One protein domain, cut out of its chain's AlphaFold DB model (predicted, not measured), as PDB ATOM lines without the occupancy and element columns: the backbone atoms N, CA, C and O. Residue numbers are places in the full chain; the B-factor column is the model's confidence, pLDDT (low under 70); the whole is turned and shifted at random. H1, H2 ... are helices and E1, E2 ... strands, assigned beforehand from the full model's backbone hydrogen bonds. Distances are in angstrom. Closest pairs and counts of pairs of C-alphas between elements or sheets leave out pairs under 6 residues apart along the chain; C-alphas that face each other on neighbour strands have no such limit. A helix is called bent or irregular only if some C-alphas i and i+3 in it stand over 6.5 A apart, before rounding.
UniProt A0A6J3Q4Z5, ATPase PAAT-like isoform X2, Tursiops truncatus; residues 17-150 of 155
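This is residues 17 to 150 of the 155 residues of the protein "ATPase PAAT-like isoform X2" of Tursiops truncatus (UniProt A0A6J3Q4Z5). Two small antiparallel sheets lie face to face as a twisted sandwich, E1, E7, E3, E4 on one side and E2, E6, E5 on the other, with the long, sharply bent strand E6 in the second. Ahead of the strands, a long, mostly irregular lead of residues 17 to 72, with two very short helices, winds round the outside. The printed part has 134 residues, with H1 and H2 and then E1 to E7 along the chain; the class is mostly strand, though under half of the residues, 64, are in named elements. It is compact, with a radius of gyration of the C-alphas of 15.4 A, and spans 45 by 35 by 27 A.

Start at residues 17 to 18, which pair antiparallel with residues 75 to 76 of E1, residues 73 to 78. H1, residues 26 to 29, is on neither sheet. H2, residues 44 to 48, only grazes the sheet of E2, residues 87 to 94, E6, residues 127 to 141, and E5, residues 114 to 120; its closest C-alphas to E2 are those of Trp 45 and Gly 91, 6.9 A apart. H2's one O i to N i+4 pair is within hydrogen-bond range; H1 is too short for one. E1 is antiparallel to E7, residues 143 to 148, with N 75 and O 146 2.8 A apart. E7 is antiparallel to E3, residues 98 to 103, where N 102 and O 145 are 2.8 A apart. E3 and E4, residues 106 to 112, form a hairpin, with N 101 and O 109 2.9 A apart. E4 runs on into E5 at 69 degrees. E5 and E6 form a hairpin, with N 116 and O 130 3.0 A apart, and E6 is antiparallel to E2, with N 92 and O 133 2.8 A apart. In this sandwich, two sheets face to face, the strands of the one stand at 33 degrees to those of the other.

Find C-alpha 26 at (-20.414, 57.087, 27.825), where H1 begins. Look for E1 from C-alpha 73 at (-27.772, 49.668, 40.042), 16.7 A long; E2 is 19.6 A, E3 17.2 A, E4 18.8 A and E5 18.4 A. E6 measures 35.5 A and bends by 96 degrees at residue 138. E7, 16.6 A, ends at C-alpha 148, (-24.667, 45.681, 41.205).

The farthest C-alphas, those of Pro 82 and His 125, are 47.7 A apart. The printed part has no cut; the links H1 to H2 and H2 to E1 are long. Confidence is under 70 at residues 37 to 43, 54 to 57, 64 to 70, 119 to 126 and 150.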
ATOM      1  N   ALA A  17     -27.589  49.887  28.685       90.31
ATOM      2  CA  ALA A  17     -28.309  50.883  29.473       90.31
ATOM      3  C   ALA A  17     -28.120  50.632  30.973       90.31
ATOM      4  O   ALA A  17     -27.752  49.531  31.389       90.31
ATOM      5  N   SER A  18     -28.396  51.645  31.791       89.50
ATOM      6  CA  SER A  18     -28.384  51.536  33.249       89.50
ATOM      7  C   SER A  18     -29.682  52.072  33.841       89.50
ATOM      8  O   SER A  18     -30.318  52.942  33.253       89.50
ATOM      9  N   SER A  19     -30.070  51.552  35.008       88.50
ATOM     10  CA  SER A  19     -31.115  52.162  35.835       88.50
ATOM     11  C   SER A  19     -30.668  53.469  36.502       88.50
ATOM     12  O   SER A  19     -31.503  54.169  37.067       88.50
ATOM     13  N   TRP A  20     -29.368  53.779  36.489       87.62
ATOM     14  CA  TRP A  20     -28.789  55.027  36.988       87.62
ATOM     15  C   TRP A  20     -28.348  55.918  35.823       87.62
ATOM     16  O   TRP A  20     -28.101  55.437  34.715       87.62
ATOM     17  N   ASP A  21     -28.218  57.217  36.084       85.00
ATOM     18  CA  ASP A  21     -27.855  58.201  35.071       85.00
ATOM     19  C   ASP A  21     -26.361  58.113  34.732       85.00
ATOM     20  O   ASP A  21     -25.500  58.075  35.612       85.00
ATOM     21  N   ALA A  22     -26.049  58.113  33.436       83.94
ATOM     22  CA  ALA A  22     -24.692  58.162  32.900       83.94
ATOM     23  C   ALA A  22     -24.572  59.333  31.919       83.94
ATOM     24  O   ALA A  22     -25.548  59.695  31.258       83.94
ATOM     25  N   ALA A  23     -23.372  59.898  31.769       80.44
ATOM     26  CA  ALA A  23     -23.120  60.897  30.732       80.44
ATOM     27  C   ALA A  23     -23.485  60.343  29.337       80.44
ATOM     28  O   ALA A  23     -23.257  59.162  29.056       80.44
ATOM     29  N   CYS A  24     -24.066  61.188  28.477       74.25
ATOM     30  CA  CYS A  24     -24.684  60.796  27.206       74.25
ATOM     31  C   CYS A  24     -23.796  59.854  26.371       74.25
ATOM     32  O   CYS A  24     -22.805  60.273  25.782       74.25
ATOM     33  N   GLY A  25     -24.166  58.570  26.309       71.94
ATOM     34  CA  GLY A  25     -23.479  57.556  25.503       71.94
ATOM     35  C   GLY A  25     -22.176  56.995  26.090       71.94
ATOM     36  O   GLY A  25     -21.668  56.015  25.547       71.94
ATOM     37  N   ALA A  26     -21.670  57.528  27.209       82.56
ATOM     38  CA  ALA A  26     -20.414  57.087  27.825       82.56
ATOM     39  C   ALA A  26     -20.445  55.597  28.209       82.56
ATOM     40  O   ALA A  26     -19.472  54.871  28.027       82.56
ATOM     41  N   LEU A  27     -21.602  55.114  28.675       85.31
ATOM     42  CA  LEU A  27     -21.781  53.715  29.056       85.31
ATOM     43  C   LEU A  27     -21.712  52.765  27.854       85.31
ATOM     44  O   LEU A  27     -21.050  51.736  27.915       85.31
ATOM     45  N   ALA A  28     -22.364  53.107  26.741       83.75
ATOM     46  CA  ALA A  28     -22.273  52.292  25.536       83.75
ATOM     47  C   ALA A  28     -20.844  52.301  24.982       83.75
ATOM     48  O   ALA A  28     -20.405  51.284  24.461       83.75
ATOM     49  N   GLN A  29     -20.112  53.414  25.129       83.25
ATOM     50  CA  GLN A  29     -18.729  53.564  24.678       83.25
ATOM     51  C   GLN A  29     -17.725  52.691  25.443       83.25
ATOM     52  O   GLN A  29     -16.731  52.290  24.839       83.25
ATOM     53  N   SER A  30     -18.010  52.310  26.690       83.56
ATOM     54  CA  SER A  30     -17.127  51.475  27.519       83.56
ATOM     55  C   SER A  30     -17.322  49.955  27.366       83.56
ATOM     56  O   SER A  30     -16.588  49.175  27.967       83.56
ATOM     57  N   LEU A  31     -18.281  49.495  26.551       86.94
ATOM     58  CA  LEU A  31     -18.584  48.068  26.361       86.94
ATOM     59  C   LEU A  31     -17.626  47.340  25.395       86.94
ATOM     60  O   LEU A  31     -17.805  47.392  24.178       86.94
ATOM     61  N   HIS A  32     -16.644  46.600  25.883       85.94
ATOM     62  CA  HIS A  32     -15.809  45.769  25.006       85.94
ATOM     63  C   HIS A  32     -16.534  44.473  24.603       85.94
ATOM     64  O   HIS A  32     -17.184  43.844  25.436       85.94
ATOM     65  N   LEU A  33     -16.442  44.093  23.324       83.88
ATOM     66  CA  LEU A  33     -17.015  42.856  22.789       83.88
ATOM     67  C   LEU A  33     -15.903  41.975  22.236       83.88
ATOM     68  O   LEU A  33     -15.128  42.426  21.393       83.88
ATOM     69  N   THR A  34     -15.917  40.711  22.630       81.50
ATOM     70  CA  THR A  34     -15.073  39.670  22.051       81.50
ATOM     71  C   THR A  34     -15.988  38.567  21.546       81.50
ATOM     72  O   THR A  34     -16.898  38.141  22.259       81.50
ATOM     73  N   ARG A  35     -15.784  38.113  20.307       78.50
ATOM     74  CA  ARG A  35     -16.513  36.953  19.792       78.50
ATOM     75  C   ARG A  35     -15.844  35.673  20.289       78.50
ATOM     76  O   ARG A  35     -14.626  35.612  20.419       78.50
ATOM     77  N   SER A  36     -16.645  34.658  20.586       70.81
ATOM     78  CA  SER A  36     -16.145  33.384  21.115       70.81
ATOM     79  C   SER A  36     -15.742  32.368  20.037       70.81
ATOM     80  O   SER A  36     -15.431  31.227  20.374       70.81
ATOM     81  N   ASP A  37     -15.748  32.736  18.753       63.94
ATOM     82  CA  ASP A  37     -15.349  31.849  17.663       63.94
ATOM     83  C   ASP A  37     -13.823  31.639  17.602       63.94
ATOM     84  O   ASP A  37     -13.028  32.572  17.600       63.94
ATOM     85  N   LEU A  38     -13.444  30.355  17.559       50.22
ATOM     86  CA  LEU A  38     -12.102  29.814  17.297       50.22
ATOM     87  C   LEU A  38     -10.969  30.323  18.212       50.22
ATOM     88  O   LEU A  38     -10.001  30.933  17.772       50.22
ATOM     89  N   GLY A  39     -11.014  29.936  19.490       51.81
ATOM     90  CA  GLY A  39      -9.795  29.837  20.308       51.81
ATOM     91  C   GLY A  39      -9.473  31.028  21.212       51.81
ATOM     92  O   GLY A  39      -8.400  31.030  21.820       51.81
ATOM     93  N   ALA A  40     -10.392  31.987  21.372       50.00
ATOM     94  CA  ALA A  40     -10.311  32.991  22.432       50.00
ATOM     95  C   ALA A  40     -10.326  32.284  23.801       50.00
ATOM     96  O   ALA A  40     -11.366  31.858  24.311       50.00
ATOM     97  N   ARG A  41      -9.131  32.062  24.364       55.16
ATOM     98  CA  ARG A  41      -8.953  31.466  25.690       55.16
ATOM     99  C   ARG A  41      -9.635  32.362  26.711       55.16
ATOM    100  O   ARG A  41      -9.521  33.580  26.656       55.16
ATOM    101  N   ASP A  42     -10.150  31.730  27.755       55.31
ATOM    102  CA  ASP A  42     -10.527  32.348  29.031       55.31
ATOM    103  C   ASP A  42      -9.376  33.170  29.681       55.31
ATOM    104  O   ASP A  42      -9.517  33.685  30.771       55.31
ATOM    105  N   ALA A  43      -8.206  33.290  29.045       55.28
ATOM    106  CA  ALA A  43      -7.121  34.176  29.452       55.28
ATOM    107  C   ALA A  43      -7.342  35.641  29.021       55.28
ATOM    108  O   ALA A  43      -6.805  36.532  29.670       55.28
ATOM    109  N   ASP A  44      -8.136  35.893  27.974       74.06
ATOM    110  CA  ASP A  44      -8.351  37.242  27.424       74.06
ATOM    111  C   ASP A  44      -9.073  38.160  28.428       74.06
ATOM    112  O   ASP A  44      -8.732  39.326  28.605       74.06
ATOM    113  N   TRP A  45     -10.017  37.622  29.208       79.19
ATOM    114  CA  TRP A  45     -10.792  38.454  30.132       79.19
ATOM    115  C   TRP A  45      -9.966  39.017  31.298       79.19
ATOM    116  O   TRP A  45     -10.296  40.085  31.812       79.19
ATOM    117  N   GLU A  46      -8.905  38.330  31.736       83.44
ATOM    118  CA  GLU A  46      -8.029  38.822  32.810       83.44
ATOM    119  C   GLU A  46      -7.263  40.077  32.373       83.44
ATOM    120  O   GLU A  46      -7.054  40.972  33.196       83.44
ATOM    121  N   GLU A  47      -6.888  40.146  31.092       82.69
ATOM    122  CA  GLU A  47      -6.241  41.302  30.468       82.69
ATOM    123  C   GLU A  47      -7.258  42.414  30.178       82.69
ATOM    124  O   GLU A  47      -7.031  43.565  30.549       82.69
ATOM    125  N   LEU A  48      -8.431  42.071  29.634       82.31
ATOM    126  CA  LEU A  48      -9.519  43.029  29.383       82.31
ATOM    127  C   LEU A  48     -10.052  43.689  30.666       82.31
ATOM    128  O   LEU A  48     -10.544  44.816  30.627       82.31
ATOM    129  N   LEU A  49      -9.973  42.992  31.804       85.06
ATOM    130  CA  LEU A  49     -10.352  43.502  33.126       85.06
ATOM    131  C   LEU A  49      -9.142  43.903  33.983       85.06
ATOM    132  O   LEU A  49      -9.258  43.974  35.216       85.06
ATOM    133  N   ALA A  50      -7.985  44.141  33.362       84.38
ATOM    134  CA  ALA A  50      -6.825  44.693  34.044       84.38
ATOM    135  C   ALA A  50      -7.113  46.101  34.597       84.38
ATOM    136  O   ALA A  50      -8.151  46.717  34.344       84.38
ATOM    137  N   SER A  51      -6.186  46.600  35.416       77.69
ATOM    138  CA  SER A  51      -6.266  47.967  35.930       77.69
ATOM    139  C   SER A  51      -6.334  48.952  34.757       77.69
ATOM    140  O   SER A  51      -5.551  48.802  33.814       77.69
ATOM    141  N   PRO A  52      -7.250  49.936  34.793       76.56
ATOM    142  CA  PRO A  52      -7.346  50.907  33.726       76.56
ATOM    143  C   PRO A  52      -6.052  51.721  33.680       76.56
ATOM    144  O   PRO A  52      -5.480  52.054  34.723       76.56
ATOM    145  N   ALA A  53      -5.577  52.037  32.477       71.69
ATOM    146  CA  ALA A  53      -4.399  52.880  32.322       71.69
ATOM    147  C   ALA A  53      -4.652  54.265  32.944       71.69
ATOM    148  O   ALA A  53      -5.787  54.750  32.990       71.69
ATOM    149  N   THR A  54      -3.592  54.917  33.425       65.75
ATOM    150  CA  THR A  54      -3.683  56.272  33.981       65.75
ATOM    151  C   THR A  54      -4.321  57.212  32.955       65.75
ATOM    152  O   THR A  54      -3.779  57.392  31.867       65.75
ATOM    153  N   GLY A  55      -5.477  57.791  33.296       61.12
ATOM    154  CA  GLY A  55      -6.226  58.694  32.416       61.12
ATOM    155  C   GLY A  55      -7.307  58.042  31.546       61.12
ATOM    156  O   GLY A  55      -7.856  58.725  30.687       61.12
ATOM    157  N   GLN A  56      -7.641  56.758  31.731       66.88
ATOM    158  CA  GLN A  56      -8.863  56.212  31.128       66.88
ATOM    159  C   GLN A  56     -10.109  56.787  31.805       66.88
ATOM    160  O   GLN A  56     -10.240  56.728  33.030       66.88
ATOM    161  N   ASP A  57     -11.040  57.291  30.994       69.06
ATOM    162  CA  ASP A  57     -12.304  57.841  31.474       69.06
ATOM    163  C   ASP A  57     -13.144  56.754  32.153       69.06
ATOM    164  O   ASP A  57     -13.621  55.800  31.529       69.06
ATOM    165  N   LEU A  58     -13.342  56.909  33.461       78.62
ATOM    166  CA  LEU A  58     -14.287  56.100  34.212       78.62
ATOM    167  C   LEU A  58     -15.709  56.596  33.947       78.62
ATOM    168  O   LEU A  58     -16.009  57.786  34.042       78.62
ATOM    169  N   VAL A  59     -16.621  55.663  33.681       86.25
ATOM    170  CA  VAL A  59     -18.046  55.989  33.590       86.25
ATOM    171  C   VAL A  59     -18.618  56.085  35.000       86.25
ATOM    172  O   VAL A  59     -18.799  55.074  35.682       86.25
ATOM    173  N   ILE A  60     -18.925  57.308  35.426       85.00
ATOM    174  CA  ILE A  60     -19.609  57.569  36.694       85.00
ATOM    175  C   ILE A  60     -21.114  57.410  36.480       85.00
ATOM    176  O   ILE A  60     -21.713  58.104  35.656       85.00
ATOM    177  N   LEU A  61     -21.716  56.497  37.242       86.25
ATOM    178  CA  LEU A  61     -23.162  56.320  37.306       86.25
ATOM    179  C   LEU A  61     -23.694  57.075  38.519       86.25
ATOM    180  O   LEU A  61     -23.282  56.802  39.645       86.25
ATOM    181  N   LYS A  62     -24.609  58.011  38.291       83.75
ATOM    182  CA  LYS A  62     -25.236  58.804  39.346       83.75
ATOM    183  C   LYS A  62     -26.638  58.281  39.594       83.75
ATOM    184  O   LYS A  62     -27.442  58.161  38.672       83.75
ATOM    185  N   ARG A  63     -26.940  57.954  40.848       78.56
ATOM    186  CA  ARG A  63     -28.308  57.614  41.241       78.56
ATOM    187  C   ARG A  63     -29.195  58.844  41.035       78.56
ATOM    188  O   ARG A  63     -28.797  59.958  41.376       78.56
ATOM    189  N   ASN A  64     -30.398  58.636  40.511       69.00
ATOM    190  CA  ASN A  64     -31.378  59.706  40.409       69.00
ATOM    191  C   ASN A  64     -31.815  60.138  41.823       69.00
ATOM    192  O   ASN A  64     -32.280  59.320  42.614       69.00
ATOM    193  N   VAL A  65     -31.670  61.427  42.136       62.50
ATOM    194  CA  VAL A  65     -31.950  61.999  43.469       62.50
ATOM    195  C   VAL A  65     -33.442  61.913  43.838       62.50
ATOM    196  O   VAL A  65     -33.796  61.984  45.011       62.50
ATOM    197  N   ASN A  66     -34.326  61.693  42.859       61.38
ATOM    198  CA  ASN A  66     -35.774  61.629  43.070       61.38
ATOM    199  C   ASN A  66     -36.303  60.227  43.414       61.38
ATOM    200  O   ASN A  66     -37.487  60.091  43.721       61.38
ATOM    201  N   SER A  67     -35.476  59.177  43.373       55.59
ATOM    202  CA  SER A  67     -35.891  57.840  43.811       55.59
ATOM    203  C   SER A  67     -35.509  57.630  45.280       55.59
ATOM    204  O   SER A  67     -34.337  57.422  45.576       55.59
ATOM    205  N   GLN A  68     -36.490  57.649  46.191       53.28
ATOM    206  CA  GLN A  68     -36.299  57.325  47.622       53.28
ATOM    207  C   GLN A  68     -35.965  55.847  47.896       53.28
ATOM    208  O   GLN A  68     -35.770  55.455  49.041       53.28
ATOM    209  N   ASP A  69     -35.932  55.017  46.860       55.75
ATOM    210  CA  ASP A  69     -35.760  53.579  46.977       55.75
ATOM    211  C   ASP A  69     -34.266  53.208  46.981       55.75
ATOM    212  O   ASP A  69     -33.480  53.749  46.192       55.75
ATOM    213  N   GLU A  70     -33.864  52.238  47.807       63.53
ATOM    214  CA  GLU A  70     -32.500  51.678  47.859       63.53
ATOM    215  C   GLU A  70     -32.183  50.822  46.615       63.53
ATOM    216  O   GLU A  70     -31.424  49.853  46.662       63.53
ATOM    217  N   ASN A  71     -32.744  51.184  45.460       70.12
ATOM    218  CA  ASN A  71     -32.726  50.366  44.266       70.12
ATOM    219  C   ASN A  71     -31.290  50.101  43.805       70.12
ATOM    220  O   ASN A  71     -30.525  51.056  43.595       70.12
ATOM    221  N   PRO A  72     -30.907  48.826  43.634       81.62
ATOM    222  CA  PRO A  72     -29.583  48.475  43.161       81.62
ATOM    223  C   PRO A  72     -29.368  49.032  41.750       81.62
ATOM    224  O   PRO A  72     -30.307  49.228  40.973       81.62
ATOM    225  N   CYS A  73     -28.108  49.274  41.401       88.00
ATOM    226  CA  CYS A  73     -27.772  49.668  40.042       88.00
ATOM    227  C   CYS A  73     -27.927  48.447  39.130       88.00
ATOM    228  O   CYS A  73     -27.194  47.465  39.271       88.00
ATOM    229  N   PHE A  74     -28.845  48.518  38.171       91.31
ATOM    230  CA  PHE A  74     -28.985  47.526  37.117       91.31
ATOM    231  C   PHE A  74     -28.313  48.019  35.840       91.31
ATOM    232  O   PHE A  74     -28.411  49.194  35.484       91.31
ATOM    233  N   LEU A  75     -27.636  47.105  35.153       93.50
ATOM    234  CA  LEU A  75     -27.196  47.265  33.775       93.50
ATOM    235  C   LEU A  75     -27.993  46.313  32.893       93.50
ATOM    236  O   LEU A  75     -28.180  45.151  33.251       93.50
ATOM    237  N   TYR A  76     -28.436  46.799  31.745       93.50
ATOM    238  CA  TYR A  76     -29.217  46.036  30.780       93.50
ATOM    239  C   TYR A  76     -28.424  45.939  29.486       93.50
ATOM    240  O   TYR A  76     -28.088  46.966  28.895       93.50
ATOM    241  N   LEU A  77     -28.140  44.712  29.063       93.31
ATOM    242  CA  LEU A  77     -27.430  44.410  27.827       93.31
ATOM    243  C   LEU A  77     -28.325  43.544  26.947       93.31
ATOM    244  O   LEU A  77     -28.923  42.583  27.436       93.31
ATOM    245  N   ARG A  78     -28.421  43.881  25.659       91.44
ATOM    246  CA  ARG A  78     -29.235  43.129  24.701       91.44
ATOM    247  C   ARG A  78     -28.574  43.072  23.330       91.44
ATOM    248  O   ARG A  78     -28.316  44.119  22.749       91.44
ATOM    249  N   CYS A  79     -28.357  41.871  22.810       88.00
ATOM    250  CA  CYS A  79     -27.999  41.622  21.417       88.00
ATOM    251  C   CYS A  79     -29.211  41.804  20.503       88.00
ATOM    252  O   CYS A  79     -30.356  41.626  20.926       88.00
ATOM    253  N   ASP A  80     -28.970  42.184  19.249       81.12
ATOM    254  CA  ASP A  80     -30.044  42.335  18.274       81.12
ATOM    255  C   ASP A  80     -30.571  40.939  17.878       81.12
ATOM    256  O   ASP A  80     -29.822  40.152  17.303       81.12
ATOM    257  N   PRO A  81     -31.856  40.608  18.134       70.25
ATOM    258  CA  PRO A  81     -32.387  39.270  17.852       70.25
ATOM    259  C   PRO A  81     -32.202  38.790  16.399       70.25
ATOM    260  O   PRO A  81     -31.935  37.606  16.207       70.25
ATOM    261  N   PRO A  82     -32.297  39.653  15.361       73.81
ATOM    262  CA  PRO A  82     -32.053  39.229  13.980       73.81
ATOM    263  C   PRO A  82     -30.595  38.876  13.659       73.81
ATOM    264  O   PRO A  82     -30.360  38.204  12.659       73.81
ATOM    265  N   GLY A  83     -29.626  39.352  14.449       71.75
ATOM    266  CA  GLY A  83     -28.202  39.088  14.216       71.75
ATOM    267  C   GLY A  83     -27.747  37.718  14.733       71.75
ATOM    268  O   GLY A  83     -26.692  37.225  14.338       71.75
ATOM    269  N   GLY A  84     -28.572  37.058  15.556       80.50
ATOM    270  CA  GLY A  84     -28.292  35.726  16.090       80.50
ATOM    271  C   GLY A  84     -27.154  35.689  17.113       80.50
ATOM    272  O   GLY A  84     -26.765  34.602  17.533       80.50
ATOM    273  N   GLU A  85     -26.612  36.837  17.530       84.81
ATOM    274  CA  GLU A  85     -25.569  36.879  18.546       84.81
ATOM    275  C   GLU A  85     -26.147  36.620  19.941       84.81
ATOM    276  O   GLU A  85     -27.177  37.177  20.344       84.81
ATOM    277  N   GLU A  86     -25.431  35.809  20.713       89.75
ATOM    278  CA  GLU A  86     -25.772  35.488  22.091       89.75
ATOM    279  C   GLU A  86     -24.620  35.835  23.033       89.75
ATOM    280  O   GLU A  86     -23.438  35.754  22.698       89.75
ATOM    281  N   ILE A  87     -24.986  36.219  24.247       91.81
ATOM    282  CA  ILE A  87     -24.079  36.500  25.347       91.81
ATOM    283  C   ILE A  87     -23.770  35.168  26.024       91.81
ATOM    284  O   ILE A  87     -24.678  34.485  26.492       91.81
ATOM    285  N   VAL A  88     -22.489  34.816  26.099       92.06
ATOM    286  CA  VAL A  88     -22.010  33.583  26.751       92.06
ATOM    287  C   VAL A  88     -21.248  33.857  28.046       92.06
ATOM    288  O   VAL A  88     -21.158  33.000  28.924       92.06
ATOM    289  N   SER A  89     -20.687  35.056  28.185       92.56
ATOM    290  CA  SER A  89     -19.970  35.489  29.378       92.56
ATOM    291  C   SER A  89     -20.005  37.006  29.514       92.56
ATOM    292  O   SER A  89     -20.242  37.738  28.553       92.56
ATOM    293  N   ILE A  90     -19.821  37.479  30.745       93.44
ATOM    294  CA  ILE A  90     -19.880  38.896  31.102       93.44
ATOM    295  C   ILE A  90     -18.703  39.215  32.019       93.44
ATOM    296  O   ILE A  90     -18.526  38.580  33.061       93.44
ATOM    297  N   GLY A  91     -17.930  40.233  31.645       92.81
ATOM    298  CA  GLY A  91     -16.861  40.818  32.449       92.81
ATOM    299  C   GLY A  91     -17.207  42.244  32.872       92.81
ATOM    300  O   GLY A  91     -17.724  43.026  32.078       92.81
ATOM    301  N   ILE A  92     -16.939  42.593  34.131       91.81
ATOM    302  CA  ILE A  92     -17.192  43.927  34.678       91.81
ATOM    303  C   ILE A  92     -16.061  44.356  35.605       91.81
ATOM    304  O   ILE A  92     -15.808  43.728  36.638       91.81
ATOM    305  N   LEU A  93     -15.508  45.532  35.320       90.69
ATOM    306  CA  LEU A  93     -14.706  46.308  36.254       90.69
ATOM    307  C   LEU A  93     -15.576  47.404  36.891       90.69
ATOM    308  O   LEU A  93     -16.209  48.193  36.195       90.69
ATOM    309  N   SER A  94     -15.694  47.413  38.222       90.44
ATOM    310  CA  SER A  94     -16.453  48.448  38.950       90.44
ATOM    311  C   SER A  94     -16.156  48.440  40.446       90.44
ATOM    312  O   SER A  94     -15.660  47.438  40.961       90.44
ATOM    313  N   SER A  95     -16.579  49.484  41.160       88.81
ATOM    314  CA  SER A  95     -16.496  49.573  42.628       88.81
ATOM    315  C   SER A  95     -17.391  48.577  43.378       88.81
ATOM    316  O   SER A  95     -17.062  48.142  44.478       88.81
ATOM    317  N   ALA A  96     -18.501  48.134  42.774       89.38
ATOM    318  CA  ALA A  96     -19.345  47.087  43.355       89.38
ATOM    319  C   ALA A  96     -18.575  45.766  43.560       89.38
ATOM    320  O   ALA A  96     -17.969  45.234  42.618       89.38
ATOM    321  N   ARG A  97     -18.654  45.212  44.778       89.44
ATOM    322  CA  ARG A  97     -17.958  43.971  45.166       89.44
ATOM    323  C   ARG A  97     -18.552  42.714  44.551       89.44
ATOM    324  O   ARG A  97     -17.814  41.767  44.324       89.44
ATOM    325  N   ASN A  98     -19.852  42.695  44.287       91.31
ATOM    326  CA  ASN A  98     -20.541  41.538  43.723       91.31
ATOM    327  C   ASN A  98     -21.335  41.960  42.488       91.31
ATOM    328  O   ASN A  98     -21.798  43.102  42.407       91.31
ATOM    329  N   MET A  99     -21.500  41.030  41.551       94.56
ATOM    330  CA  MET A  99     -22.492  41.141  40.486       94.56
ATOM    331  C   MET A  99     -23.377  39.901  40.463       94.56
ATOM    332  O   MET A  99     -22.877  38.789  40.610       94.56
ATOM    333  N   GLU A 100     -24.668  40.111  40.243       96.31
ATOM    334  CA  GLU A 100     -25.647  39.058  39.964       96.31
ATOM    335  C   GLU A 100     -26.136  39.244  38.528       96.31
ATOM    336  O   GLU A 100     -26.397  40.377  38.114       96.31
ATOM    337  N   VAL A 101     -26.252  38.159  37.770       96.69
ATOM    338  CA  VAL A 101     -26.715  38.194  36.379       96.69
ATOM    339  C   VAL A 101     -28.026  37.438  36.255       96.69
ATOM    340  O   VAL A 101     -28.190  36.366  36.835       96.69
ATOM    341  N   TYR A 102     -28.938  38.009  35.476       96.31
ATOM    342  CA  TYR A 102     -30.256  37.463  35.202       96.31
ATOM    343  C   TYR A 102     -30.555  37.458  33.703       96.31
ATOM    344  O   TYR A 102     -30.196  38.410  33.006       96.31
ATOM    345  N   SER A 103     -31.286  36.449  33.237       94.12
ATOM    346  CA  SER A 103     -31.919  36.399  31.917       94.12
ATOM    347  C   SER A 103     -33.422  36.593  32.116       94.12
ATOM    348  O   SER A 103     -34.110  35.737  32.666       94.12
ATOM    349  N   GLY A 104     -33.934  37.780  31.780       89.94
ATOM    350  CA  GLY A 104     -35.272  38.192  32.216       89.94
ATOM    351  C   GLY A 104     -35.373  38.262  33.750       89.94
ATOM    352  O   GLY A 104     -34.791  39.156  34.377       89.94
ATOM    353  N   GLU A 105     -36.118  37.327  34.341       92.19
ATOM    354  CA  GLU A 105     -36.275  37.161  35.796       92.19
ATOM    355  C   GLU A 105     -35.490  35.964  36.354       92.19
ATOM    356  O   GLU A 105     -35.317  35.852  37.568       92.19
ATOM    357  N   GLU A 106     -34.972  35.097  35.483       95.31
ATOM    358  CA  GLU A 106     -34.222  33.908  35.875       95.31
ATOM    359  C   GLU A 106     -32.808  34.281  36.321       95.31
ATOM    360  O   GLU A 106     -32.118  35.060  35.664       95.31
ATOM    361  N   TYR A 107     -32.372  33.726  37.451       95.62
ATOM    362  CA  TYR A 107     -31.029  33.931  37.979       95.62
ATOM    363  C   TYR A 107     -30.018  33.036  37.259       95.62
ATOM    364  O   TYR A 107     -30.145  31.817  37.281       95.62
ATOM    365  N   CYS A 108     -28.983  33.643  36.679       95.50
ATOM    366  CA  CYS A 108     -27.952  32.936  35.916       95.50
ATOM    367  C   CYS A 108     -26.642  32.752  36.691       95.50
ATOM    368  O   CYS A 108     -25.788  31.977  36.271       95.50
ATOM    369  N   GLY A 109     -26.435  33.493  37.782       95.81
ATOM    370  CA  GLY A 109     -25.238  33.349  38.605       95.81
ATOM    371  C   GLY A 109     -24.781  34.626  39.297       95.81
ATOM    372  O   GLY A 109     -25.275  35.731  39.054       95.81
ATOM    373  N   THR A 110     -23.788  34.456  40.168       95.38
ATOM    374  CA  THR A 110     -23.144  35.533  40.918       95.38
ATOM    375  C   THR A 110     -21.637  35.433  40.770       95.38
ATOM    376  O   THR A 110     -21.069  34.341  40.742       95.38
ATOM    377  N   SER A 111     -20.981  36.583  40.682       94.44
ATOM    378  CA  SER A 111     -19.527  36.673  40.660       94.44
ATOM    379  C   SER A 111     -19.056  37.668  41.705       94.44
ATOM    380  O   SER A 111     -19.451  38.842  41.719       94.44
ATOM    381  N   ARG A 112     -18.192  37.175  42.594       93.38
ATOM    382  CA  ARG A 112     -17.523  37.981  43.609       93.38
ATOM    383  C   ARG A 112     -16.270  38.606  43.014       93.38
ATOM    384  O   ARG A 112     -15.430  37.930  42.427       93.38
ATOM    385  N   GLY A 113     -16.138  39.906  43.211       90.69
ATOM    386  CA  GLY A 113     -15.060  40.698  42.659       90.69
ATOM    387  C   GLY A 113     -13.720  40.446  43.335       90.69
ATOM    388  O   GLY A 113     -13.627  40.369  44.562       90.69
ATOM    389  N   LYS A 114     -12.669  40.377  42.518       90.44
ATOM    390  CA  LYS A 114     -11.272  40.401  42.965       90.44
ATOM    391  C   LYS A 114     -10.755  41.832  42.891       90.44
ATOM    392  O   LYS A 114     -11.028  42.526  41.914       90.44
ATOM    393  N   ASN A 115     -10.051  42.281  43.928       87.75
ATOM    394  CA  ASN A 115      -9.442  43.610  43.953       87.75
ATOM    395  C   ASN A 115      -8.414  43.742  42.817       87.75
ATOM    396  O   ASN A 115      -7.666  42.798  42.565       87.75
ATOM    397  N   VAL A 116      -8.415  44.888  42.136       83.50
ATOM    398  CA  VAL A 116      -7.495  45.167  41.023       83.50
ATOM    399  C   VAL A 116      -6.581  46.334  41.356       83.50
ATOM    400  O   VAL A 116      -5.365  46.202  41.289       83.50
ATOM    401  N   CYS A 117      -7.158  47.488  41.687       74.75
ATOM    402  CA  CYS A 117      -6.404  48.712  41.923       74.75
ATOM    403  C   CYS A 117      -7.240  49.741  42.690       74.75
ATOM    404  O   CYS A 117      -8.464  49.613  42.801       74.75
ATOM    405  N   ASN A 118      -6.548  50.767  43.185       71.56
ATOM    406  CA  ASN A 118      -7.146  51.971  43.743       71.56
ATOM    407  C   ASN A 118      -6.961  53.087  42.714       71.56
ATOM    408  O   ASN A 118      -5.821  53.441  42.411       71.56
ATOM    409  N   VAL A 119      -8.056  53.615  42.176       66.44
ATOM    410  CA  VAL A 119      -8.024  54.761  41.259       66.44
ATOM    411  C   VAL A 119      -8.276  56.028  42.068       66.44
ATOM    412  O   VAL A 119      -9.129  56.032  42.955       66.44
ATOM    413  N   LEU A 120      -7.498  57.079  41.806       57.91
ATOM    414  CA  LEU A 120      -7.763  58.407  42.355       57.91
ATOM    415  C   LEU A 120      -8.936  58.998  41.578       57.91
ATOM    416  O   LEU A 120      -8.865  59.089  40.352       57.91
ATOM    417  N   ASP A 121     -10.010  59.352  42.276       58.34
ATOM    418  CA  ASP A 121     -11.026  60.211  41.680       58.34
ATOM    419  C   ASP A 121     -10.434  61.611  41.422       58.34
ATOM    420  O   ASP A 121      -9.458  62.018  42.053       58.34
ATOM    421  N   ASN A 122     -11.019  62.364  40.490       55.03
ATOM    422  CA  ASN A 122     -10.598  63.739  40.183       55.03
ATOM    423  C   ASN A 122     -10.867  64.719  41.349       55.03
ATOM    424  O   ASN A 122     -10.540  65.902  41.249       55.03
ATOM    425  N   SER A 123     -11.471  64.244  42.443       56.06
ATOM    426  CA  SER A 123     -11.520  64.917  43.735       56.06
ATOM    427  C   SER A 123     -10.354  64.416  44.597       56.06
ATOM    428  O   SER A 123     -10.171  63.219  44.796       56.06
ATOM    429  N   GLU A 124      -9.521  65.327  45.099       51.69
ATOM    430  CA  GLU A 124      -8.163  65.044  45.597       51.69
ATOM    431  C   GLU A 124      -8.063  64.088  46.814       51.69
ATOM    432  O   GLU A 124      -6.964  63.865  47.329       51.69
ATOM    433  N   HIS A 125      -9.162  63.488  47.290       49.69
ATOM    434  CA  HIS A 125      -9.213  62.762  48.560       49.69
ATOM    435  C   HIS A 125      -9.906  61.389  48.564       49.69
ATOM    436  O   HIS A 125      -9.819  60.720  49.596       49.69
ATOM    437  N   GLU A 126     -10.488  60.890  47.465       59.53
ATOM    438  CA  GLU A 126     -11.151  59.573  47.490       59.53
ATOM    439  C   GLU A 126     -10.501  58.536  46.557       59.53
ATOM    440  O   GLU A 126     -10.452  58.665  45.332       59.53
ATOM    441  N   LYS A 127      -9.963  57.468  47.163       70.88
ATOM    442  CA  LYS A 127      -9.442  56.299  46.443       70.88
ATOM    443  C   LYS A 127     -10.593  55.338  46.171       70.88
ATOM    444  O   LYS A 127     -11.025  54.624  47.075       70.88
ATOM    445  N   ILE A 128     -11.034  55.255  44.921       78.44
ATOM    446  CA  ILE A 128     -12.049  54.287  44.508       78.44
ATOM    447  C   ILE A 128     -11.378  52.929  44.309       78.44
ATOM    448  O   ILE A 128     -10.488  52.761  43.471       78.44
ATOM    449  N   ILE A 129     -11.831  51.931  45.063       85.25
ATOM    450  CA  ILE A 129     -11.384  50.549  44.889       85.25
ATOM    451  C   ILE A 129     -12.151  49.922  43.727       85.25
ATOM    452  O   ILE A 129     -13.379  49.849  43.764       85.25
ATOM    453  N   LEU A 130     -11.440  49.402  42.725       88.81
ATOM    454  CA  LEU A 130     -12.049  48.659  41.624       88.81
ATOM    455  C   LEU A 130     -11.898  47.150  41.808       88.81
ATOM    456  O   LEU A 130     -10.831  46.632  42.158       88.81
ATOM    457  N   TYR A 131     -12.987  46.440  41.515       91.19
ATOM    458  CA  TYR A 131     -13.043  44.989  41.526       91.19
ATOM    459  C   TYR A 131     -13.369  44.457  40.134       91.19
ATOM    460  O   TYR A 131     -14.385  44.850  39.545       91.19
ATOM    461  N   LYS A 132     -12.572  43.510  39.636       92.44
ATOM    462  CA  LYS A 132     -12.910  42.747  38.430       92.44
ATOM    463  C   LYS A 132     -13.804  41.573  38.781       92.44
ATOM    464  O   LYS A 132     -13.568  40.876  39.769       92.44
ATOM    465  N   LYS A 133     -14.847  41.388  37.984       93.62
ATOM    466  CA  LYS A 133     -15.835  40.317  38.104       93.62
ATOM    467  C   LYS A 133     -16.030  39.713  36.726       93.62
ATOM    468  O   LYS A 133     -16.134  40.450  35.752       93.62
ATOM    469  N   TYR A 134     -16.104  38.396  36.666       94.12
ATOM    470  CA  TYR A 134     -16.355  37.652  35.441       94.12
ATOM    471  C   TYR A 134     -17.332  36.521  35.745       94.12
ATOM    472  O   TYR A 134     -17.225  35.879  36.794       94.12
ATOM    473  N   LEU A 135     -18.306  36.319  34.865       94.50
ATOM    474  CA  LEU A 135     -19.259  35.222  34.946       94.50
ATOM    475  C   LEU A 135     -19.459  34.639  33.552       94.50
ATOM    476  O   LEU A 135     -19.884  35.344  32.638       94.50
ATOM    477  N   LYS A 136     -19.185  33.344  33.419       94.06
ATOM    478  CA  LYS A 136     -19.614  32.544  32.276       94.06
ATOM    479  C   LYS A 136     -21.027  32.032  32.548       94.06
ATOM    480  O   LYS A 136     -21.282  31.533  33.641       94.06
ATOM    481  N   LEU A 137     -21.922  32.191  31.582       92.31
ATOM    482  CA  LEU A 137     -23.308  31.752  31.705       92.31
ATOM    483  C   LEU A 137     -23.408  30.254  31.416       92.31
ATOM    484  O   LEU A 137     -22.691  29.733  30.561       92.31
ATOM    485  N   GLU A 138     -24.296  29.568  32.134       91.25
ATOM    486  CA  GLU A 138     -24.599  28.152  31.878       91.25
ATOM    487  C   GLU A 138     -25.317  27.974  30.535       91.25
ATOM    488  O   GLU A 138     -24.991  27.067  29.773       91.25
ATOM    489  N   SER A 139     -26.225  28.903  30.230       90.38
ATOM    490  CA  SER A 139     -26.941  29.007  28.960       90.38
ATOM    491  C   SER A 139     -26.672  30.370  28.335       90.38
ATOM    492  O   SER A 139     -26.689  31.391  29.028       90.38
ATOM    493  N   SER A 140     -26.427  30.391  27.027       91.62
ATOM    494  CA  SER A 140     -26.316  31.631  26.267       91.62
ATOM    495  C   SER A 140     -27.653  32.384  26.260       91.62
ATOM    496  O   SER A 140     -28.721  31.797  26.440       91.62
ATOM    497  N   THR A 141     -27.609  33.711  26.122       93.06
ATOM    498  CA  THR A 141     -28.827  34.540  26.088       93.06
ATOM    499  C   THR A 141     -28.673  35.759  25.191       93.06
ATOM    500  O   THR A 141     -27.602  36.356  25.112       93.06
ATOM    501  N   HIS A 142     -29.756  36.202  24.558       91.69
ATOM    502  CA  HIS A 142     -29.766  37.454  23.796       91.69
ATOM    503  C   HIS A 142     -29.852  38.700  24.680       91.69
ATOM    504  O   HIS A 142     -29.573  39.803  24.214       91.69
ATOM    505  N   ALA A 143     -30.279  38.570  25.937       94.06
ATOM    506  CA  ALA A 143     -30.441  39.708  26.827       94.06
ATOM    507  C   ALA A 143     -30.165  39.319  28.273       94.06
ATOM    508  O   ALA A 143     -30.640  38.295  28.757       94.06
ATOM    509  N   CYS A 144     -29.466  40.188  28.994       95.12
ATOM    510  CA  CYS A 144     -29.251  39.996  30.417       95.12
ATOM    511  C   CYS A 144     -29.379  41.301  31.200       95.12
ATOM    512  O   CYS A 144     -29.110  42.400  30.704       95.12
ATOM    513  N   LYS A 145     -29.745  41.146  32.468       95.50
ATOM    514  CA  LYS A 145     -29.778  42.195  33.479       95.50
ATOM    515  C   LYS A 145     -28.702  41.890  34.515       95.50
ATOM    516  O   LYS A 145     -28.725  40.827  35.129       95.50
ATOM    517  N   ILE A 146     -27.780  42.822  34.730       95.38
ATOM    518  CA  ILE A 146     -26.729  42.700  35.740       95.38
ATOM    519  C   ILE A 146     -27.047  43.624  36.906       95.38
ATOM    520  O   ILE A 146     -27.101  44.841  36.741       95.38
ATOM    521  N   LYS A 147     -27.216  43.058  38.093       94.25
ATOM    522  CA  LYS A 147     -27.411  43.804  39.332       94.25
ATOM    523  C   LYS A 147     -26.073  44.037  40.017       94.25
ATOM    524  O   LYS A 147     -25.295  43.102  40.221       94.25
ATOM    525  N   LYS A 148     -25.824  45.283  40.407       88.38
ATOM    526  CA  LYS A 148     -24.667  45.681  41.205       88.38
ATOM    527  C   LYS A 148     -25.121  46.213  42.552       88.38
ATOM    528  O   LYS A 148     -25.947  47.120  42.635       88.38
ATOM    529  N   HIS A 149     -24.518  45.670  43.600       76.94
ATOM    530  CA  HIS A 149     -24.670  46.181  44.954       76.94
ATOM    531  C   HIS A 149     -23.607  47.257  45.181       76.94
ATOM    532  O   HIS A 149     -22.411  46.949  45.209       76.94
ATOM    533  N   GLY A 150     -24.037  48.519  45.247       63.19
ATOM    534  CA  GLY A 150     -23.162  49.641  45.592       63.19
ATOM    535  C   GLY A 150     -22.637  49.502  47.021       63.19
ATOM    536  O   GLY A 150     -23.275  48.867  47.861       63.19
TER     537      GLY A 150